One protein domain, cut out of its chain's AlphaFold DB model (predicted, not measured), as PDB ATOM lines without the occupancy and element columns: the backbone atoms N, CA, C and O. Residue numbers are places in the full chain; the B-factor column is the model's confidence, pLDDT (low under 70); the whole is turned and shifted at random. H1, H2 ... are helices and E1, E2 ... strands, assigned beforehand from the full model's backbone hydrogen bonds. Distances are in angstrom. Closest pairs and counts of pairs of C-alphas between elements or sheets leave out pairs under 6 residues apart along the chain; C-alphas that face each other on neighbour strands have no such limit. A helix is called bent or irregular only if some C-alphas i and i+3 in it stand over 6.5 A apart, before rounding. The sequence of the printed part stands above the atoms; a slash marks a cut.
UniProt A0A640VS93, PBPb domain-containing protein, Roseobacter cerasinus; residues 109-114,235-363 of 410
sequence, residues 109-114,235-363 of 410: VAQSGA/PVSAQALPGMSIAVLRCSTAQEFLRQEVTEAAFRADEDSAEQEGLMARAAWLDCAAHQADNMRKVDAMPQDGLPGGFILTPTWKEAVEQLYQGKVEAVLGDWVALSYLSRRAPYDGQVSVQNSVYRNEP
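What this domain is: This is residues 109 to 114 and 235 to 363 of the 410 residues of the protein "PBPb domain-containing protein" of Roseobacter cerasinus (UniProt A0A640VS93). A small, fully parallel sheet of three strands forms the core, sandwiched between H5 over one face and the first part of H2 over the other; H2 then reaches away from the sheet and folds back as H3, a helical hairpin that makes one end of the longest axis. Near the opposite end lie H6 and the short strand E4, beside which residues 109 to 110 pair, while E5 runs off to one side at the last printed residues. The printed part has 135 residues, with six named helices and five named strands in the order H1 E1 H2 H3 H4 E2 H5 E3 H6 E4 E5; the sheet's order is E2 E1 E3, and the class is mixed, helices and strands. The whole is compact, with a radius of gyration of the C-alphas of 14.7 A and spans of 46 by 36 by 31 A.

Where its parts are: The inner strand E1, residues 245 to 249, is 13.9 A long and begins with C-alpha 245 at (-19.719, -38.549, -6.137). The edge strands are E2, residues 310 to 314, 13.4 A, and E3, residues 331 to 335, 12.7 A. H2, residues 253 to 268, is the longest helix at 22.7 A, and its C-alpha 268 is at (-37.186, -31.595, 0.488). H3, residues 274 to 285, is 16.4 A long, and H5, residues 317 to 325, is 12.2 A long. The shorter helices are H1, residues 238 to 243, 10.4 A; H6, residues 336 to 342, 9.9 A; and H4, residues 288 to 291, 5.5 A. E4, residues 352 to 354, is 6.8 A long, and E5, residues 360 to 363, is 9.7 A long and ends with C-alpha 363 at (-13.051, -13.488, -0.009).

How they stand to each other: E1 and E2 are parallel at 22 degrees, with N 246 and O 310 2.8 A apart, within hydrogen-bond range. E1 and E3 are parallel at 25 degrees, with N 247 and O 331 at 2.9 A. H2 and H5 are on opposite faces, giving three layers, helices on both faces of a sheet. H5 is over E1 at a height over the sheet of 7.8 A and runs along the strands; the C-alphas of Ala 247 and Ala 320 are its closest to E1, 5.4 A. H2 has a height of 12.6 A, is over E1 and only just over E3, with 3 C-alphas, and runs along the strands, at 10 degrees to E1 on the local plane. E1, H2 H3 H4 and E2 form a strand-helix-strand unit, two parallel neighbour strands with helices between. E2, H5 and E3 form a split one, with E1 between the strands and a right-handed crossover. H2 and H3 are a helical hairpin: they touch, closest at the C-alphas of Ala 266 and Gln 276, 4.7 A, at a shallow tilt of 20 degrees, opposite ways. H1 only grazes the sheet with residues 241 to 243; residues 258 to 265 of H2 touch it, closest at Pro 242 and Val 262, whose C-alphas are 5.0 A apart, about perpendicular at 79 degrees. H1 is only just irregular: C-alphas 239 and 242 are 6.8 A apart. H4 and H2 are close but not clearly touching, their closest C-alphas, of Cys 288 and Glu 256, being 7.7 A apart. H5 and H6 touch at a steep tilt of 69 degrees, only just short of about perpendicular, closest at the C-alphas of Lys 318 and Leu 342, 7.0 A. E4 and E5 pair with no named strand; E3 and E4 are near each other, and so are H2 and E5. Every O i to N i+4 pair is within hydrogen-bond range in H2, H3, H5 and H6; H1 has 0 of 2, with 2 of 3 O i to N i+3 pairs, and H4 is too short for such a pair.

The domain as a whole: The two C-alphas farthest apart, of Asp 272 and Ala 346, are 47.1 A apart. Residues 115 to 234 are not printed, and C-alphas 114 and 235 are 16.6 A apart across the cut. The link from H4 to E2, residues 292 to 309, is long; its residues 300 to 301 pair antiparallel with residues 312 to 313 of E2. The mean pLDDT of the printed part is 91.5, and residues 113 to 114 and 292 to 296 are under 70.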
ATOM      1  N   VAL A 109     -14.447 -30.934 -12.741       94.44
ATOM      2  CA  VAL A 109     -14.970 -32.170 -13.331       94.44
ATOM      3  C   VAL A 109     -13.942 -32.744 -14.300       94.44
ATOM      4  O   VAL A 109     -13.046 -32.036 -14.769       94.44
ATOM      5  N   ALA A 110     -14.042 -34.036 -14.596       91.25
ATOM      6  CA  ALA A 110     -13.209 -34.639 -15.625       91.25
ATOM      7  C   ALA A 110     -13.534 -34.000 -16.984       91.25
ATOM      8  O   ALA A 110     -14.698 -33.774 -17.329       91.25
ATOM      9  N   GLN A 111     -12.505 -33.689 -17.762       84.00
ATOM     10  CA  GLN A 111     -12.694 -33.215 -19.122       84.00
ATOM     11  C   GLN A 111     -13.116 -34.401 -19.991       84.00
ATOM     12  O   GLN A 111     -12.385 -35.385 -20.124       84.00
ATOM     13  N   SER A 112     -14.309 -34.327 -20.578       70.06
ATOM     14  CA  SER A 112     -14.748 -35.326 -21.542       70.06
ATOM     15  C   SER A 112     -14.114 -35.001 -22.900       70.06
ATOM     16  O   SER A 112     -14.226 -33.901 -23.425       70.06
ATOM     17  N   GLY A 113     -13.397 -35.953 -23.498       65.06
ATOM     18  CA  GLY A 113     -12.919 -35.810 -24.883       65.06
ATOM     19  C   GLY A 113     -14.018 -36.055 -25.926       65.06
ATOM     20  O   GLY A 113     -13.752 -36.027 -27.127       65.06
ATOM     21  N   ALA A 114     -15.234 -36.373 -25.474       67.88
ATOM     22  CA  ALA A 114     -16.370 -36.689 -26.323       67.88
ATOM     23  C   ALA A 114     -17.103 -35.410 -26.741       67.88
ATOM     24  O   ALA A 114     -17.167 -34.437 -25.995       67.88
ATOM     25  N   PRO A 235     -23.065 -26.616 -16.740       84.88
ATOM     26  CA  PRO A 235     -22.937 -26.142 -15.371       84.88
ATOM     27  C   PRO A 235     -23.791 -27.003 -14.437       84.88
ATOM     28  O   PRO A 235     -24.981 -27.216 -14.672       84.88
ATOM     29  N   VAL A 236     -23.183 -27.490 -13.359       90.81
ATOM     30  CA  VAL A 236     -23.868 -28.332 -12.374       90.81
ATOM     31  C   VAL A 236     -24.578 -27.422 -11.380       90.81
ATOM     32  O   VAL A 236     -23.963 -26.548 -10.772       90.81
ATOM     33  N   SER A 237     -25.886 -27.601 -11.206       92.31
ATOM     34  CA  SER A 237     -26.642 -26.868 -10.182       92.31
ATOM     35  C   SER A 237     -26.287 -27.356  -8.773       92.31
ATOM     36  O   SER A 237     -25.991 -28.537  -8.587       92.31
ATOM     37  N   ALA A 238     -26.365 -26.479  -7.768       93.94
ATOM     38  CA  ALA A 238     -26.075 -26.847  -6.378       93.94
ATOM     39  C   ALA A 238     -26.998 -27.974  -5.864       93.94
ATOM     40  O   ALA A 238     -26.560 -28.866  -5.143       93.94
ATOM     41  N   GLN A 239     -28.241 -28.022  -6.361       94.00
ATOM     42  CA  GLN A 239     -29.235 -29.031  -5.986       94.00
ATOM     43  C   GLN A 239     -28.889 -30.447  -6.465       94.00
ATOM     44  O   GLN A 239     -29.457 -31.409  -5.952       94.00
ATOM     45  N   ALA A 240     -27.988 -30.592  -7.442       94.94
ATOM     46  CA  ALA A 240     -27.542 -31.895  -7.934       94.94
ATOM     47  C   ALA A 240     -26.419 -32.501  -7.071       94.94
ATOM     48  O   ALA A 240     -26.256 -33.720  -7.056       94.94
ATOM     49  N   LEU A 241     -25.677 -31.671  -6.327       96.31
ATOM     50  CA  LEU A 241     -24.510 -32.096  -5.544       96.31
ATOM     51  C   LEU A 241     -24.800 -33.245  -4.555       96.31
ATOM     52  O   LEU A 241     -23.967 -34.148  -4.467       96.31
ATOM     53  N   PRO A 242     -25.955 -33.291  -3.852       96.75
ATOM     54  CA  PRO A 242     -26.251 -34.359  -2.896       96.75
ATOM     55  C   PRO A 242     -26.289 -35.771  -3.489       96.75
ATOM     56  O   PRO A 242     -26.088 -36.731  -2.745       96.75
ATOM     57  N   GLY A 243     -26.551 -35.905  -4.793       95.56
ATOM     58  CA  GLY A 243     -26.613 -37.191  -5.497       95.56
ATOM     59  C   GLY A 243     -25.340 -37.557  -6.264       95.56
ATOM     60  O   GLY A 243     -25.311 -38.602  -6.907       95.56
ATOM     61  N   MET A 244     -24.309 -36.708  -6.230       96.50
ATOM     62  CA  MET A 244     -23.058 -36.908  -6.966       96.50
ATOM     63  C   MET A 244     -21.965 -37.533  -6.095       96.50
ATOM     64  O   MET A 244     -21.979 -37.465  -4.866       96.50
ATOM     65  N   SER A 245     -20.968 -38.112  -6.754       97.31
ATOM     66  CA  SER A 245     -19.719 -38.549  -6.137       97.31
ATOM     67  C   SER A 245     -18.746 -37.369  -6.084       97.31
ATOM     68  O   SER A 245     -18.217 -36.972  -7.123       97.31
ATOM     69  N   ILE A 246     -18.518 -36.781  -4.905       98.00
ATOM     70  CA  ILE A 246     -17.763 -35.525  -4.749       98.00
ATOM     71  C   ILE A 246     -16.579 -35.702  -3.796       98.00
ATOM     72  O   ILE A 246     -16.738 -36.162  -2.665       98.00
ATOM     73  N   ALA A 247     -15.394 -35.263  -4.223       98.12
ATOM     74  CA  ALA A 247     -14.273 -35.026  -3.315       98.12
ATOM     75  C   ALA A 247     -14.243 -33.561  -2.856       98.12
ATOM     76  O   ALA A 247     -14.444 -32.640  -3.649       98.12
ATOM     77  N   VAL A 248     -13.962 -33.333  -1.575       96.75
ATOM     78  CA  VAL A 248     -13.906 -31.992  -0.980       96.75
ATOM     79  C   VAL A 248     -12.785 -31.902   0.057       96.75
ATOM     80  O   VAL A 248     -12.348 -32.908   0.627       96.75
ATOM     81  N   LEU A 249     -12.261 -30.694   0.279       94.44
ATOM     82  CA  LEU A 249     -11.248 -30.450   1.305       94.44
ATOM     83  C   LEU A 249     -11.881 -30.522   2.699       94.44
ATOM     84  O   LEU A 249     -12.898 -29.873   2.959       94.44
ATOM     85  N   ARG A 250     -11.238 -31.254   3.608       91.75
ATOM     86  CA  ARG A 250     -11.684 -31.416   4.992       91.75
ATOM     87  C   ARG A 250     -11.755 -30.074   5.728       91.75
ATOM     88  O   ARG A 250     -10.824 -29.271   5.650       91.75
ATOM     89  N   CYS A 251     -12.845 -29.865   6.465       90.88
ATOM     90  CA  CYS A 251     -13.123 -28.684   7.283       90.88
ATOM     91  C   CYS A 251     -12.942 -27.362   6.522       90.88
ATOM     92  O   CYS A 251     -12.427 -26.365   7.028       90.88
ATOM     93  N   SER A 252     -13.346 -27.374   5.252       93.62
ATOM     94  CA  SER A 252     -13.344 -26.206   4.380       93.62
ATOM     95  C   SER A 252     -14.745 -25.613   4.244       93.62
ATOM     96  O   SER A 252     -15.752 -26.253   4.546       93.62
ATOM     97  N   THR A 253     -14.820 -24.396   3.710       94.81
ATOM     98  CA  THR A 253     -16.089 -23.771   3.314       94.81
ATOM     99  C   THR A 253     -16.832 -24.579   2.249       94.81
ATOM    100  O   THR A 253     -18.058 -24.565   2.236       94.81
ATOM    101  N   ALA A 254     -16.113 -25.331   1.408       96.44
ATOM    102  CA  ALA A 254     -16.697 -26.243   0.432       96.44
ATOM    103  C   ALA A 254     -17.401 -27.438   1.096       96.44
ATOM    104  O   ALA A 254     -18.499 -27.804   0.683       96.44
ATOM    105  N   GLN A 255     -16.805 -28.019   2.146       96.31
ATOM    106  CA  GLN A 255     -17.433 -29.103   2.913       96.31
ATOM    107  C   GLN A 255     -18.711 -28.608   3.595       96.31
ATOM    108  O   GLN A 255     -19.743 -29.265   3.511       96.31
ATOM    109  N   GLU A 256     -18.651 -27.430   4.220       95.75
ATOM    110  CA  GLU A 256     -19.814 -26.829   4.875       95.75
ATOM    111  C   GLU A 256     -20.926 -26.487   3.874       95.75
ATOM    112  O   GLU A 256     -22.098 -26.737   4.142       95.75
ATOM    113  N   PHE A 257     -20.577 -25.975   2.693       97.19
ATOM    114  CA  PHE A 257     -21.552 -25.735   1.631       97.19
ATOM    115  C   PHE A 257     -22.217 -27.036   1.162       97.19
ATOM    116  O   PHE A 257     -23.440 -27.107   1.086       97.19
ATOM    117  N   LEU A 258     -21.437 -28.094   0.914       97.88
ATOM    118  CA  LEU A 258     -21.984 -29.399   0.538       97.88
ATOM    119  C   LEU A 258     -22.914 -29.953   1.625       97.88
ATOM    120  O   LEU A 258     -23.985 -30.473   1.320       97.88
ATOM    121  N   ARG A 259     -22.533 -29.797   2.897       97.69
ATOM    122  CA  ARG A 259     -23.359 -30.177   4.045       97.69
ATOM    123  C   ARG A 259     -24.703 -29.450   4.040       97.69
ATOM    124  O   ARG A 259     -25.728 -30.080   4.304       97.69
ATOM    125  N   GLN A 260     -24.710 -28.149   3.742       97.06
ATOM    126  CA  GLN A 260     -25.929 -27.341   3.635       97.06
ATOM    127  C   GLN A 260     -26.831 -27.834   2.498       97.06
ATOM    128  O   GLN A 260     -27.994 -28.126   2.756       97.06
ATOM    129  N   GLU A 261     -26.295 -28.040   1.293       97.75
ATOM    130  CA  GLU A 261     -27.077 -28.545   0.150       97.75
ATOM    131  C   GLU A 261     -27.674 -29.938   0.416       97.75
ATOM    132  O   GLU A 261     -28.821 -30.212   0.059       97.75
ATOM    133  N   VAL A 262     -26.925 -30.819   1.089       97.69
ATOM    134  CA  VAL A 262     -27.413 -32.149   1.492       97.69
ATOM    135  C   VAL A 262     -28.503 -32.039   2.561       97.69
ATOM    136  O   VAL A 262     -29.517 -32.730   2.477       97.69
ATOM    137  N   THR A 263     -28.337 -31.139   3.532       97.75
ATOM    138  CA  THR A 263     -29.344 -30.871   4.571       97.75
ATOM    139  C   THR A 263     -30.634 -30.327   3.950       97.75
ATOM    140  O   THR A 263     -31.731 -30.761   4.293       97.75
ATOM    141  N   GLU A 264     -30.524 -29.410   2.988       97.06
ATOM    142  CA  GLU A 264     -31.674 -28.894   2.248       97.06
ATOM    143  C   GLU A 264     -32.357 -29.972   1.405       97.06
ATOM    144  O   GLU A 264     -33.586 -30.003   1.334       97.06
ATOM    145  N   ALA A 265     -31.593 -30.870   0.779       96.69
ATOM    146  CA  ALA A 265     -32.162 -32.014   0.078       96.69
ATOM    147  C   ALA A 265     -32.937 -32.932   1.034       96.69
ATOM    148  O   ALA A 265     -34.048 -33.338   0.699       96.69
ATOM    149  N   ALA A 266     -32.420 -33.177   2.242       96.38
ATOM    150  CA  ALA A 266     -33.116 -33.958   3.263       96.38
ATOM    151  C   ALA A 266     -34.451 -33.321   3.684       96.38
ATOM    152  O   ALA A 266     -35.434 -34.024   3.907       96.38
ATOM    153  N   PHE A 267     -34.515 -31.988   3.762       95.75
ATOM    154  CA  PHE A 267     -35.758 -31.270   4.063       95.75
ATOM    155  C   PHE A 267     -36.762 -31.249   2.904       95.75
ATOM    156  O   PHE A 267     -37.943 -31.000   3.136       95.75
ATOM    157  N   ARG A 268     -36.310 -31.472   1.665       94.88
ATOM    158  CA  ARG A 268     -37.186 -31.595   0.488       94.88
ATOM    159  C   ARG A 268     -37.718 -33.014   0.286       94.88
ATOM    160  O   ARG A 268     -38.731 -33.160  -0.394       94.88
ATOM    161  N   ALA A 269     -37.028 -34.021   0.814       93.75
ATOM    162  CA  ALA A 269     -37.458 -35.412   0.758       93.75
ATOM    163  C   ALA A 269     -38.722 -35.644   1.604       93.75
ATOM    164  O   ALA A 269     -39.012 -34.885   2.533       93.75
ATOM    165  N   ASP A 270     -39.462 -36.706   1.280       93.94
ATOM    166  CA  ASP A 270     -40.656 -37.093   2.032       93.94
ATOM    167  C   ASP A 270     -40.297 -37.379   3.500       93.94
ATOM    168  O   ASP A 270     -39.295 -38.041   3.794       93.94
ATOM    169  N   GLU A 271     -41.131 -36.875   4.412       91.19
ATOM    170  CA  GLU A 271     -40.943 -37.033   5.856       91.19
ATOM    171  C   GLU A 271     -40.929 -38.520   6.249       91.19
ATOM    172  O   GLU A 271     -41.730 -39.311   5.743       91.19
ATOM    173  N   ASP A 272     -39.996 -38.900   7.128       89.50
ATOM    174  CA  ASP A 272     -39.767 -40.277   7.602       89.50
ATOM    175  C   ASP A 272     -39.398 -41.290   6.494       89.50
ATOM    176  O   ASP A 272     -39.488 -42.509   6.677       89.50
ATOM    177  N   SER A 273     -38.960 -40.810   5.326       93.69
ATOM    178  CA  SER A 273     -38.447 -41.672   4.260       93.69
ATOM    179  C   SER A 273     -37.013 -42.142   4.535       93.69
ATOM    180  O   SER A 273     -36.201 -41.443   5.142       93.69
ATOM    181  N   ALA A 274     -36.659 -43.318   4.001       92.81
ATOM    182  CA  ALA A 274     -35.278 -43.812   4.028       92.81
ATOM    183  C   ALA A 274     -34.302 -42.862   3.303       92.81
ATOM    184  O   ALA A 274     -33.123 -42.803   3.642       92.81
ATOM    185  N   GLU A 275     -34.798 -42.105   2.317       93.75
ATOM    186  CA  GLU A 275     -34.022 -41.077   1.625       93.75
ATOM    187  C   GLU A 275     -33.688 -39.910   2.554       93.75
ATOM    188  O   GLU A 275     -32.523 -39.526   2.653       93.75
ATOM    189  N   GLN A 276     -34.679 -39.389   3.284       95.19
ATOM    190  CA  GLN A 276     -34.454 -38.337   4.268       95.19
ATOM    191  C   GLN A 276     -33.478 -38.792   5.363       95.19
ATOM    192  O   GLN A 276     -32.540 -38.059   5.676       95.19
ATOM    193  N   GLU A 277     -33.657 -39.995   5.918       94.44
ATOM    194  CA  GLU A 277     -32.754 -40.550   6.939       94.44
ATOM    195  C   GLU A 277     -31.311 -40.653   6.416       94.44
ATOM    196  O   GLU A 277     -30.375 -40.195   7.078       94.44
ATOM    197  N   GLY A 278     -31.134 -41.179   5.199       95.19
ATOM    198  CA  GLY A 278     -29.830 -41.271   4.548       95.19
ATOM    199  C   GLY A 278     -29.191 -39.899   4.318       95.19
ATOM    200  O   GLY A 278     -28.039 -39.687   4.693       95.19
ATOM    201  N   LEU A 279     -29.936 -38.928   3.781       96.50
ATOM    202  CA  LEU A 279     -29.432 -37.570   3.549       96.50
ATOM    203  C   LEU A 279     -29.065 -36.856   4.861       96.50
ATOM    204  O   LEU A 279     -28.045 -36.169   4.921       96.50
ATOM    205  N   MET A 280     -29.826 -37.056   5.941       95.81
ATOM    206  CA  MET A 280     -29.474 -36.523   7.263       95.81
ATOM    207  C   MET A 280     -28.195 -37.167   7.814       95.81
ATOM    208  O   MET A 280     -27.352 -36.467   8.378       95.81
ATOM    209  N   ALA A 281     -28.002 -38.474   7.608       95.69
ATOM    210  CA  ALA A 281     -26.759 -39.154   7.964       95.69
ATOM    211  C   ALA A 281     -25.562 -38.631   7.150       95.69
ATOM    212  O   ALA A 281     -24.501 -38.375   7.726       95.69
ATOM    213  N   ARG A 282     -25.740 -38.382   5.843       96.25
ATOM    214  CA  ARG A 282     -24.736 -37.724   4.989       96.25
ATOM    215  C   ARG A 282     -24.371 -36.334   5.516       96.25
ATOM    216  O   ARG A 282     -23.191 -36.012   5.637       96.25
ATOM    217  N   ALA A 283     -25.369 -35.517   5.858       96.75
ATOM    218  CA  ALA A 283     -25.155 -34.181   6.407       96.75
ATOM    219  C   ALA A 283     -24.411 -34.220   7.754       96.75
ATOM    220  O   ALA A 283     -23.510 -33.415   7.981       96.75
ATOM    221  N   ALA A 284     -24.738 -35.172   8.630       95.56
ATOM    222  CA  ALA A 284     -24.024 -35.366   9.890       95.56
ATOM    223  C   ALA A 284     -22.572 -35.822   9.666       95.56
ATOM    224  O   ALA A 284     -21.666 -35.341  10.340       95.56
ATOM    225  N   TRP A 285     -22.329 -36.707   8.692       95.19
ATOM    226  CA  TRP A 285     -20.972 -37.130   8.334       95.19
ATOM    227  C   TRP A 285     -20.147 -35.986   7.740       95.19
ATOM    228  O   TRP A 285     -18.950 -35.909   7.979       95.19
ATOM    229  N   LEU A 286     -20.765 -35.067   6.999       95.56
ATOM    230  CA  LEU A 286     -20.099 -33.875   6.470       95.56
ATOM    231  C   LEU A 286     -19.850 -32.787   7.528       95.56
ATOM    232  O   LEU A 286     -19.240 -31.768   7.201       95.56
ATOM    233  N   ASP A 287     -20.280 -32.954   8.779       93.81
ATOM    234  CA  ASP A 287     -19.920 -32.026   9.852       93.81
ATOM    235  C   ASP A 287     -18.410 -32.103  10.128       93.81
ATOM    236  O   ASP A 287     -17.855 -33.168  10.391       93.81
ATOM    237  N   CYS A 288     -17.725 -30.960  10.086       88.44
ATOM    238  CA  CYS A 288     -16.306 -30.890  10.417       88.44
ATOM    239  C   CYS A 288     -16.014 -31.446  11.822       88.44
ATOM    240  O   CYS A 288     -15.028 -32.163  12.005       88.44
ATOM    241  N   ALA A 289     -16.888 -31.189  12.803       86.19
ATOM    242  CA  ALA A 289     -16.708 -31.661  14.173       86.19
ATOM    243  C   ALA A 289     -16.668 -33.196  14.276       86.19
ATOM    244  O   ALA A 289     -15.970 -33.729  15.141       86.19
ATOM    245  N   ALA A 290     -17.336 -33.914  13.362       83.12
ATOM    246  CA  ALA A 290     -17.307 -35.376  13.304       83.12
ATOM    247  C   ALA A 290     -15.913 -35.935  12.958       83.12
ATOM    248  O   ALA A 290     -15.608 -37.086  13.269       83.12
ATOM    249  N   HIS A 291     -15.048 -35.109  12.364       79.62
ATOM    250  CA  HIS A 291     -13.756 -35.507  11.805       79.62
ATOM    251  C   HIS A 291     -12.537 -34.948  12.542       79.62
ATOM    252  O   HIS A 291     -11.404 -35.298  12.213       79.62
ATOM    253  N   GLN A 292     -12.741 -34.104  13.554       66.50
ATOM    254  CA  GLN A 292     -11.655 -33.424  14.273       66.50
ATOM    255  C   GLN A 292     -10.746 -34.363  15.084       66.50
ATOM    256  O   GLN A 292      -9.610 -33.998  15.388       66.50
ATOM    257  N   ALA A 293     -11.228 -35.556  15.447       59.16
ATOM    258  CA  ALA A 293     -10.478 -36.540  16.234       59.16
ATOM    259  C   ALA A 293      -9.724 -37.580  15.383       59.16
ATOM    260  O   ALA A 293      -8.907 -38.326  15.927       59.16
ATOM    261  N   ASP A 294      -9.999 -37.656  14.078       61.50
ATOM    262  CA  ASP A 294      -9.345 -38.616  13.190       61.50
ATOM    263  C   ASP A 294      -7.995 -38.077  12.683       61.50
ATOM    264  O   ASP A 294      -7.671 -36.892  12.798       61.50
ATOM    265  N   ASN A 295      -7.157 -38.954  12.130       66.62
ATOM    266  CA  ASN A 295      -5.899 -38.563  11.511       66.62
ATOM    267  C   ASN A 295      -6.174 -37.684  10.281       66.62
ATOM    268  O   ASN A 295      -6.330 -38.177   9.164       66.62
ATOM    269  N   MET A 296      -6.152 -36.371  10.507       68.00
ATOM    270  CA  MET A 296      -6.416 -35.281   9.563       68.00
ATOM    271  C   MET A 296      -5.588 -35.310   8.271       68.00
ATOM    272  O   MET A 296      -5.859 -34.526   7.370       68.00
ATOM    273  N   ARG A 297      -4.602 -36.207   8.157       72.81
ATOM    274  CA  ARG A 297      -3.789 -36.442   6.954       72.81
ATOM    275  C   ARG A 297      -4.325 -37.560   6.053       72.81
ATOM    276  O   ARG A 297      -3.668 -37.902   5.075       72.81
ATOM    277  N   LYS A 298      -5.455 -38.185   6.390       82.88
ATOM    278  CA  LYS A 298      -6.039 -39.278   5.604       82.88
ATOM    279  C   LYS A 298      -7.201 -38.808   4.740       82.88
ATOM    280  O   LYS A 298      -8.035 -38.002   5.163       82.88
ATOM    281  N   VAL A 299      -7.257 -39.402   3.551       86.69
ATOM    282  CA  VAL A 299      -8.461 -39.450   2.726       86.69
ATOM    283  C   VAL A 299      -9.492 -40.315   3.445       86.69
ATOM    284  O   VAL A 299      -9.182 -41.447   3.818       86.69
ATOM    285  N   ASP A 300     -10.689 -39.776   3.637       90.81
ATOM    286  CA  ASP A 300     -11.795 -40.456   4.300       90.81
ATOM    287  C   ASP A 300     -13.010 -40.494   3.379       90.81
ATOM    288  O   ASP A 300     -13.435 -39.468   2.852       90.81
ATOM    289  N   ALA A 301     -13.522 -41.696   3.146       92.75
ATOM    290  CA  ALA A 301     -14.630 -41.937   2.241       92.75
ATOM    291  C   ALA A 301     -15.865 -42.292   3.059       92.75
ATOM    292  O   ALA A 301     -15.820 -43.168   3.925       92.75
ATOM    293  N   MET A 302     -16.973 -41.627   2.750       92.81
ATOM    294  CA  MET A 302     -18.236 -41.858   3.426       92.81
ATOM    295  C   MET A 302     -18.673 -43.323   3.266       92.81
ATOM    296  O   MET A 302     -18.561 -43.882   2.167       92.81
ATOM    297  N   PRO A 303     -19.179 -43.965   4.335       90.19
ATOM    298  CA  PRO A 303     -19.774 -45.287   4.229       90.19
ATOM    299  C   PRO A 303     -20.905 -45.319   3.195       90.19
ATOM    300  O   PRO A 303     -21.647 -44.353   3.040       90.19
ATOM    301  N   GLN A 304     -21.047 -46.452   2.508       87.00
ATOM    302  CA  GLN A 304     -22.149 -46.676   1.574       87.00
ATOM    303  C   GLN A 304     -23.482 -46.667   2.329       87.00
ATOM    304  O   GLN A 304     -23.660 -47.432   3.277       87.00
ATOM    305  N   ASP A 305     -24.415 -45.836   1.879       86.44
ATOM    306  CA  ASP A 305     -25.725 -45.616   2.501       86.44
ATOM    307  C   ASP A 305     -26.905 -45.978   1.582       86.44
ATOM    308  O   ASP A 305     -28.062 -45.816   1.953       86.44
ATOM    309  N   GLY A 306     -26.620 -46.508   0.387       86.50
ATOM    310  CA  GLY A 306     -27.632 -46.923  -0.589       86.50
ATOM    311  C   GLY A 306     -28.236 -45.778  -1.406       86.50
ATOM    312  O   GLY A 306     -29.034 -46.045  -2.305       86.50
ATOM    313  N   LEU A 307     -27.837 -44.532  -1.144       92.31
ATOM    314  CA  LEU A 307     -28.186 -43.371  -1.955       92.31
ATOM    315  C   LEU A 307     -27.186 -43.200  -3.115       92.31
ATOM    316  O   LEU A 307     -26.033 -43.626  -3.006       92.31
ATOM    317  N   PRO A 308     -27.587 -42.582  -4.243       93.38
ATOM    318  CA  PRO A 308     -26.677 -42.338  -5.361       93.38
ATOM    319  C   PRO A 308     -25.526 -41.406  -4.959       93.38
ATOM    320  O   PRO A 308     -25.689 -40.520  -4.118       93.38
ATOM    321  N   GLY A 309     -24.358 -41.601  -5.569       94.06
ATOM    322  CA  GLY A 309     -23.169 -40.800  -5.285       94.06
ATOM    323  C   GLY A 309     -22.510 -41.125  -3.942       94.06
ATOM    324  O   GLY A 309     -22.750 -42.171  -3.340       94.06
ATOM    325  N   GLY A 310     -21.650 -40.225  -3.471       95.62
ATOM    326  CA  GLY A 310     -20.899 -40.408  -2.232       95.62
ATOM    327  C   GLY A 310     -19.819 -39.351  -2.039       95.62
ATOM    328  O   GLY A 310     -19.423 -38.664  -2.976       95.62
ATOM    329  N   PHE A 311     -19.325 -39.204  -0.815       97.31
ATOM    330  CA  PHE A 311     -18.414 -38.111  -0.481       97.31
ATOM    331  C   PHE A 311     -17.051 -38.613  -0.026       97.31
ATOM    332  O   PHE A 311     -16.940 -39.617   0.678       97.31
ATOM    333  N   ILE A 312     -16.008 -37.891  -0.430       96.75
ATOM    334  CA  ILE A 312     -14.633 -38.137  -0.003       96.75
ATOM    335  C   ILE A 312     -14.052 -36.846   0.577       96.75
ATOM    336  O   ILE A 312     -13.918 -35.841  -0.124       96.75
ATOM    337  N   LEU A 313     -13.660 -36.880   1.848       95.62
ATOM    338  CA  LEU A 313     -12.897 -35.815   2.487       95.62
ATOM    339  C   LEU A 313     -11.409 -36.043   2.263       95.62
ATOM    340  O   LEU A 313     -10.880 -37.132   2.493       95.62
ATOM    341  N   THR A 314     -10.714 -34.996   1.842       94.25
ATOM    342  CA  THR A 314      -9.274 -35.033   1.569       94.25
ATOM    343  C   THR A 314      -8.534 -33.959   2.371       94.25
ATOM    344  O   THR A 314      -9.102 -32.905   2.658       94.25
ATOM    345  N   PRO A 315      -7.268 -34.189   2.754       89.69
ATOM    346  CA  PRO A 315      -6.459 -33.221   3.496       89.69
ATOM    347  C   PRO A 315      -5.916 -32.081   2.625       89.69
ATOM    348  O   PRO A 315      -5.580 -31.018   3.147       89.69
ATOM    349  N   THR A 316      -5.800 -32.274   1.305       91.25
ATOM    350  CA  THR A 316      -5.271 -31.260   0.381       91.25
ATOM    351  C   THR A 316      -6.063 -31.208  -0.921       91.25
ATOM    352  O   THR A 316      -6.578 -32.221  -1.391       91.25
ATOM    353  N   TRP A 317      -6.092 -30.035  -1.564       92.88
ATOM    354  CA  TRP A 317      -6.719 -29.875  -2.882       92.88
ATOM    355  C   TRP A 317      -6.093 -30.775  -3.950       92.88
ATOM    356  O   TRP A 317      -6.800 -31.284  -4.813       92.88
ATOM    357  N   LYS A 318      -4.779 -31.018  -3.867       93.12
ATOM    358  CA  LYS A 318      -4.085 -31.941  -4.767       93.12
ATOM    359  C   LYS A 318      -4.652 -33.355  -4.653       93.12
ATOM    360  O   LYS A 318      -4.915 -33.981  -5.669       93.12
ATOM    361  N   GLU A 319      -4.874 -33.843  -3.435       94.00
ATOM    362  CA  GLU A 319      -5.471 -35.164  -3.222       94.00
ATOM    363  C   GLU A 319      -6.939 -35.230  -3.654       94.00
ATOM    364  O   GLU A 319      -7.356 -36.270  -4.159       94.00
ATOM    365  N   ALA A 320      -7.699 -34.136  -3.512       96.19
ATOM    366  CA  ALA A 320      -9.063 -34.035  -4.036       96.19
ATOM    367  C   ALA A 320      -9.088 -34.179  -5.565       96.19
ATOM    368  O   ALA A 320      -9.781 -35.046  -6.097       96.19
ATOM    369  N   VAL A 321      -8.280 -33.374  -6.266       96.56
ATOM    370  CA  VAL A 321      -8.151 -33.421  -7.733       96.56
ATOM    371  C   VAL A 321      -7.610 -34.773  -8.197       96.56
ATOM    372  O   VAL A 321      -8.050 -35.286  -9.220       96.56
ATOM    373  N   GLU A 322      -6.732 -35.406  -7.422       95.75
ATOM    374  CA  GLU A 322      -6.262 -36.760  -7.703       95.75
ATOM    375  C   GLU A 322      -7.394 -37.804  -7.643       95.75
ATOM    376  O   GLU A 322      -7.416 -38.708  -8.475       95.75
ATOM    377  N   GLN A 323      -8.366 -37.687  -6.722       96.62
ATOM    378  CA  GLN A 323      -9.527 -38.595  -6.716       96.62
ATOM    379  C   GLN A 323     -10.345 -38.464  -8.006       96.62
ATOM    380  O   GLN A 323     -10.783 -39.475  -8.559       96.62
ATOM    381  N   LEU A 324     -10.532 -37.232  -8.488       96.62
ATOM    382  CA  LEU A 324     -11.236 -36.951  -9.740       96.62
ATOM    383  C   LEU A 324     -10.470 -37.494 -10.943       96.62
ATOM    384  O   LEU A 324     -11.035 -38.192 -11.779       96.62
ATOM    385  N   TYR A 325      -9.167 -37.233 -10.992       95.31
ATOM    386  CA  TYR A 325      -8.280 -37.724 -12.040       95.31
ATOM    387  C   TYR A 325      -8.271 -39.258 -12.136       95.31
ATOM    388  O   TYR A 325      -8.252 -39.824 -13.226       95.31
ATOM    389  N   GLN A 326      -8.344 -39.946 -10.993       94.69
ATOM    390  CA  GLN A 326      -8.433 -41.406 -10.919       94.69
ATOM    391  C   GLN A 326      -9.839 -41.958 -11.217       94.69
ATOM    392  O   GLN A 326     -10.034 -43.173 -11.144       94.69
ATOM    393  N   GLY A 327     -10.824 -41.101 -11.510       93.69
ATOM    394  CA  GLY A 327     -12.210 -41.494 -11.768       93.69
ATOM    395  C   GLY A 327     -12.937 -42.064 -10.546       93.69
ATOM    396  O   GLY A 327     -13.906 -42.801 -10.702       93.69
ATOM    397  N   LYS A 328     -12.459 -41.775  -9.328       95.06
ATOM    398  CA  LYS A 328     -13.089 -42.234  -8.076       95.06
ATOM    399  C   LYS A 328     -14.265 -41.366  -7.650       95.06
ATOM    400  O   LYS A 328     -15.106 -41.816  -6.880       95.06
ATOM    401  N   VAL A 329     -14.281 -40.123  -8.113       96.81
ATOM    402  CA  VAL A 329     -15.362 -39.159  -7.914       96.81
ATOM    403  C   VAL A 329     -15.700 -38.525  -9.255       96.81
ATOM    404  O   VAL A 329     -14.857 -38.461 -10.149       96.81
ATOM    405  N   GLU A 330     -16.931 -38.056  -9.386       95.44
ATOM    406  CA  GLU A 330     -17.431 -37.368 -10.576       95.44
ATOM    407  C   GLU A 330     -16.994 -35.902 -10.586       95.44
ATOM    408  O   GLU A 330     -16.815 -35.309 -11.651       95.44
ATOM    409  N   ALA A 331     -16.798 -35.319  -9.400       96.75
ATOM    410  CA  ALA A 331     -16.429 -33.923  -9.263       96.75
ATOM    411  C   ALA A 331     -15.605 -33.623  -8.002       96.75
ATOM    412  O   ALA A 331     -15.600 -34.374  -7.025       96.75
ATOM    413  N   VAL A 332     -14.930 -32.475  -8.013       98.12
ATOM    414  CA  VAL A 332     -14.296 -31.862  -6.843       98.12
ATOM    415  C   VAL A 332     -14.962 -30.526  -6.587       98.12
ATOM    416  O   VAL A 332     -14.881 -29.625  -7.419       98.12
ATOM    417  N   LEU A 333     -15.600 -30.391  -5.430       97.94
ATOM    418  CA  LEU A 333     -16.158 -29.122  -4.980       97.94
ATOM    419  C   LEU A 333     -15.084 -28.371  -4.196       97.94
ATOM    420  O   LEU A 333     -14.542 -28.892  -3.218       97.94
ATOM    421  N   GLY A 334     -14.761 -27.150  -4.609       95.88
ATOM    422  CA  GLY A 334     -13.670 -26.431  -3.974       95.88
ATOM    423  C   GLY A 334     -13.400 -25.038  -4.502       95.88
ATOM    424  O   GLY A 334     -14.170 -24.454  -5.258       95.88
ATOM    425  N   ASP A 335     -12.273 -24.510  -4.052       94.25
ATOM    426  CA  ASP A 335     -11.850 -23.151  -4.340       94.25
ATOM    427  C   ASP A 335     -11.424 -22.957  -5.805       94.25
ATOM    428  O   ASP A 335     -10.579 -23.692  -6.322       94.25
ATOM    429  N   TRP A 336     -11.947 -21.914  -6.451       93.62
ATOM    430  CA  TRP A 336     -11.674 -21.578  -7.848       93.62
ATOM    431  C   TRP A 336     -10.187 -21.432  -8.146       93.62
ATOM    432  O   TRP A 336      -9.704 -21.995  -9.129       93.62
ATOM    433  N   VAL A 337      -9.453 -20.668  -7.333       92.81
ATOM    434  CA  VAL A 337      -8.038 -20.380  -7.592       92.81
ATOM    435  C   VAL A 337      -7.214 -21.659  -7.479       92.81
ATOM    436  O   VAL A 337      -6.409 -21.954  -8.363       92.81
ATOM    437  N   ALA A 338      -7.434 -22.438  -6.420       92.62
ATOM    438  CA  ALA A 338      -6.735 -23.693  -6.189       92.62
ATOM    439  C   ALA A 338      -7.025 -24.714  -7.299       92.62
ATOM    440  O   ALA A 338      -6.092 -25.299  -7.853       92.62
ATOM    441  N   LEU A 339      -8.295 -24.899  -7.670       94.44
ATOM    442  CA  LEU A 339      -8.692 -25.841  -8.721       94.44
ATOM    443  C   LEU A 339      -8.213 -25.390 -10.108       94.44
ATOM    444  O   LEU A 339      -7.707 -26.204 -10.881       94.44
ATOM    445  N   SER A 340      -8.294 -24.094 -10.419       92.50
ATOM    446  CA  SER A 340      -7.809 -23.534 -11.691       92.50
ATOM    447  C   SER A 340      -6.295 -23.653 -11.835       92.50
ATOM    448  O   SER A 340      -5.788 -23.891 -12.929       92.50
ATOM    449  N   TYR A 341      -5.562 -23.503 -10.735       92.38
ATOM    450  CA  TYR A 341      -4.121 -23.701 -10.723       92.38
ATOM    451  C   TYR A 341      -3.747 -25.180 -10.884       92.38
ATOM    452  O   TYR A 341      -2.878 -25.510 -11.691       92.38
ATOM    453  N   LEU A 342      -4.400 -26.077 -10.137       92.75
ATOM    454  CA  LEU A 342      -4.107 -27.512 -10.186       92.75
ATOM    455  C   LEU A 342      -4.480 -28.127 -11.537       92.75
ATOM    456  O   LEU A 342      -3.679 -28.880 -12.082       92.75
ATOM    457  N   SER A 343      -5.632 -27.770 -12.109       92.31
ATOM    458  CA  SER A 343      -6.098 -28.293 -13.407       92.31
ATOM    459  C   SER A 343      -5.130 -28.047 -14.564       92.31
ATOM    460  O   SER A 343      -5.175 -28.777 -15.539       92.31
ATOM    461  N   ARG A 344      -4.218 -27.073 -14.456       90.88
ATOM    462  CA  ARG A 344      -3.225 -26.736 -15.496       90.88
ATOM    463  C   ARG A 344      -1.842 -27.323 -15.242       90.88
ATOM    464  O   ARG A 344      -0.877 -26.984 -15.927       90.88
ATOM    465  N   ARG A 345      -1.700 -28.140 -14.202       90.56
ATOM    466  CA  ARG A 345      -0.444 -28.811 -13.867       90.56
ATOM    467  C   ARG A 345      -0.506 -30.257 -14.300       90.56
ATOM    468  O   ARG A 345      -1.531 -30.906 -14.157       90.56
ATOM    469  N   ALA A 346       0.621 -30.792 -14.757       89.94
ATOM    470  CA  ALA A 346       0.741 -32.228 -14.962       89.94
ATOM    471  C   ALA A 346       0.490 -32.979 -13.630       89.94
ATOM    472  O   ALA A 346       1.011 -32.548 -12.596       89.94
ATOM    473  N   PRO A 347      -0.261 -34.097 -13.636       92.94
ATOM    474  CA  PRO A 347      -0.841 -34.783 -14.800       92.94
ATOM    475  C   PRO A 347      -2.261 -34.319 -15.202       92.94
ATOM    476  O   PRO A 347      -2.840 -34.900 -16.113       92.94
ATOM    477  N   TYR A 348      -2.827 -33.311 -14.541       93.19
ATOM    478  CA  TYR A 348      -4.228 -32.890 -14.678       93.19
ATOM    479  C   TYR A 348      -4.520 -32.025 -15.915       93.19
ATOM    480  O   TYR A 348      -5.674 -31.946 -16.335       93.19
ATOM    481  N   ASP A 349      -3.487 -31.409 -16.496       91.06
ATOM    482  CA  ASP A 349      -3.595 -30.553 -17.684       91.06
ATOM    483  C   ASP A 349      -4.293 -31.268 -18.854       91.06
ATOM    484  O   ASP A 349      -3.897 -32.363 -19.257       91.06
ATOM    485  N   GLY A 350      -5.368 -30.658 -19.361       87.81
ATOM    486  CA  GLY A 350      -6.225 -31.214 -20.418       87.81
ATOM    487  C   GLY A 350      -7.094 -32.413 -20.010       87.81
ATOM    488  O   GLY A 350      -7.706 -33.038 -20.875       87.81
ATOM    489  N   GLN A 351      -7.126 -32.773 -18.722       89.88
ATOM    490  CA  GLN A 351      -7.907 -33.902 -18.194       89.88
ATOM    491  C   GLN A 351      -8.889 -33.485 -17.098       89.88
ATOM    492  O   GLN A 351      -9.876 -34.179 -16.857       89.88
ATOM    493  N   VAL A 352      -8.645 -32.355 -16.438       92.62
ATOM    494  CA  VAL A 352      -9.534 -31.768 -15.433       92.62
ATOM    495  C   VAL A 352      -9.954 -30.383 -15.906       92.62
ATOM    496  O   VAL A 352      -9.112 -29.552 -16.229       92.62
ATOM    497  N   SER A 353     -11.259 -30.125 -15.900       91.06
ATOM    498  CA  SER A 353     -11.839 -28.829 -16.240       91.06
ATOM    499  C   SER A 353     -12.522 -28.220 -15.022       91.06
ATOM    500  O   SER A 353     -13.253 -28.903 -14.310       91.06
ATOM    501  N   VAL A 354     -12.326 -26.923 -14.801       92.12
ATOM    502  CA  VAL A 354     -13.034 -26.155 -13.765       92.12
ATOM    503  C   VAL A 354     -14.231 -25.465 -14.410       92.12
ATOM    504  O   VAL A 354     -14.094 -24.877 -15.482       92.12
ATOM    505  N   GLN A 355     -15.413 -25.573 -13.804       89.94
ATOM    506  CA  GLN A 355     -16.617 -24.925 -14.322       89.94
ATOM    507  C   GLN A 355     -16.515 -23.411 -14.191       89.94
ATOM    508  O   GLN A 355     -16.024 -22.923 -13.187       89.94
ATOM    509  N   ASN A 356     -17.080 -22.667 -15.147       84.44
ATOM    510  CA  ASN A 356     -17.136 -21.200 -15.097       84.44
ATOM    511  C   ASN A 356     -18.206 -20.635 -14.144       84.44
ATOM    512  O   ASN A 356     -18.396 -19.422 -14.075       84.44
ATOM    513  N   SER A 357     -18.897 -21.504 -13.406       85.50
ATOM    514  CA  SER A 357     -19.933 -21.137 -12.443       85.50
ATOM    515  C   SER A 357     -19.356 -21.050 -11.033       85.50
ATOM    516  O   SER A 357     -18.604 -21.924 -10.602       85.50
ATOM    517  N   VAL A 358     -19.750 -20.013 -10.297       90.94
ATOM    518  CA  VAL A 358     -19.389 -19.815  -8.889       90.94
ATOM    519  C   VAL A 358     -20.656 -19.911  -8.044       90.94
ATOM    520  O   VAL A 358     -21.593 -19.142  -8.245       90.94
ATOM    521  N   TYR A 359     -20.686 -20.840  -7.088       93.81
ATOM    522  CA  TYR A 359     -21.811 -21.013  -6.162       93.81
ATOM    523  C   TYR A 359     -21.821 -19.948  -5.067       93.81
ATOM    524  O   TYR A 359     -22.875 -19.499  -4.622       93.81
ATOM    525  N   ARG A 360     -20.631 -19.544  -4.613       92.19
ATOM    526  CA  ARG A 360     -20.461 -18.610  -3.502       92.19
ATOM    527  C   ARG A 360     -19.158 -17.835  -3.650       92.19
ATOM    528  O   ARG A 360     -18.138 -18.420  -3.990       92.19
ATOM    529  N   ASN A 361     -19.182 -16.536  -3.354       93.06
ATOM    530  CA  ASN A 361     -17.961 -15.733  -3.280       93.06
ATOM    531  C   ASN A 361     -17.134 -16.118  -2.042       93.06
ATOM    532  O   ASN A 361     -17.678 -16.208  -0.938       93.06
ATOM    533  N   GLU A 362     -15.826 -16.290  -2.220       92.88
ATOM    534  CA  GLU A 362     -14.885 -16.672  -1.166       92.88
ATOM    535  C   GLU A 362     -13.783 -15.608  -1.014       92.88
ATOM    536  O   GLU A 362     -12.704 -15.720  -1.602       92.88
ATOM    537  N   PRO A 363     -14.040 -14.534  -0.243       95.06
ATOM    538  CA  PRO A 363     -13.051 -13.488  -0.009       95.06
ATOM    539  C   PRO A 363     -11.927 -13.992   0.899       95.06
ATOM    540  O   PRO A 363     -12.187 -14.556   1.959       95.06
TER     541      PRO A 363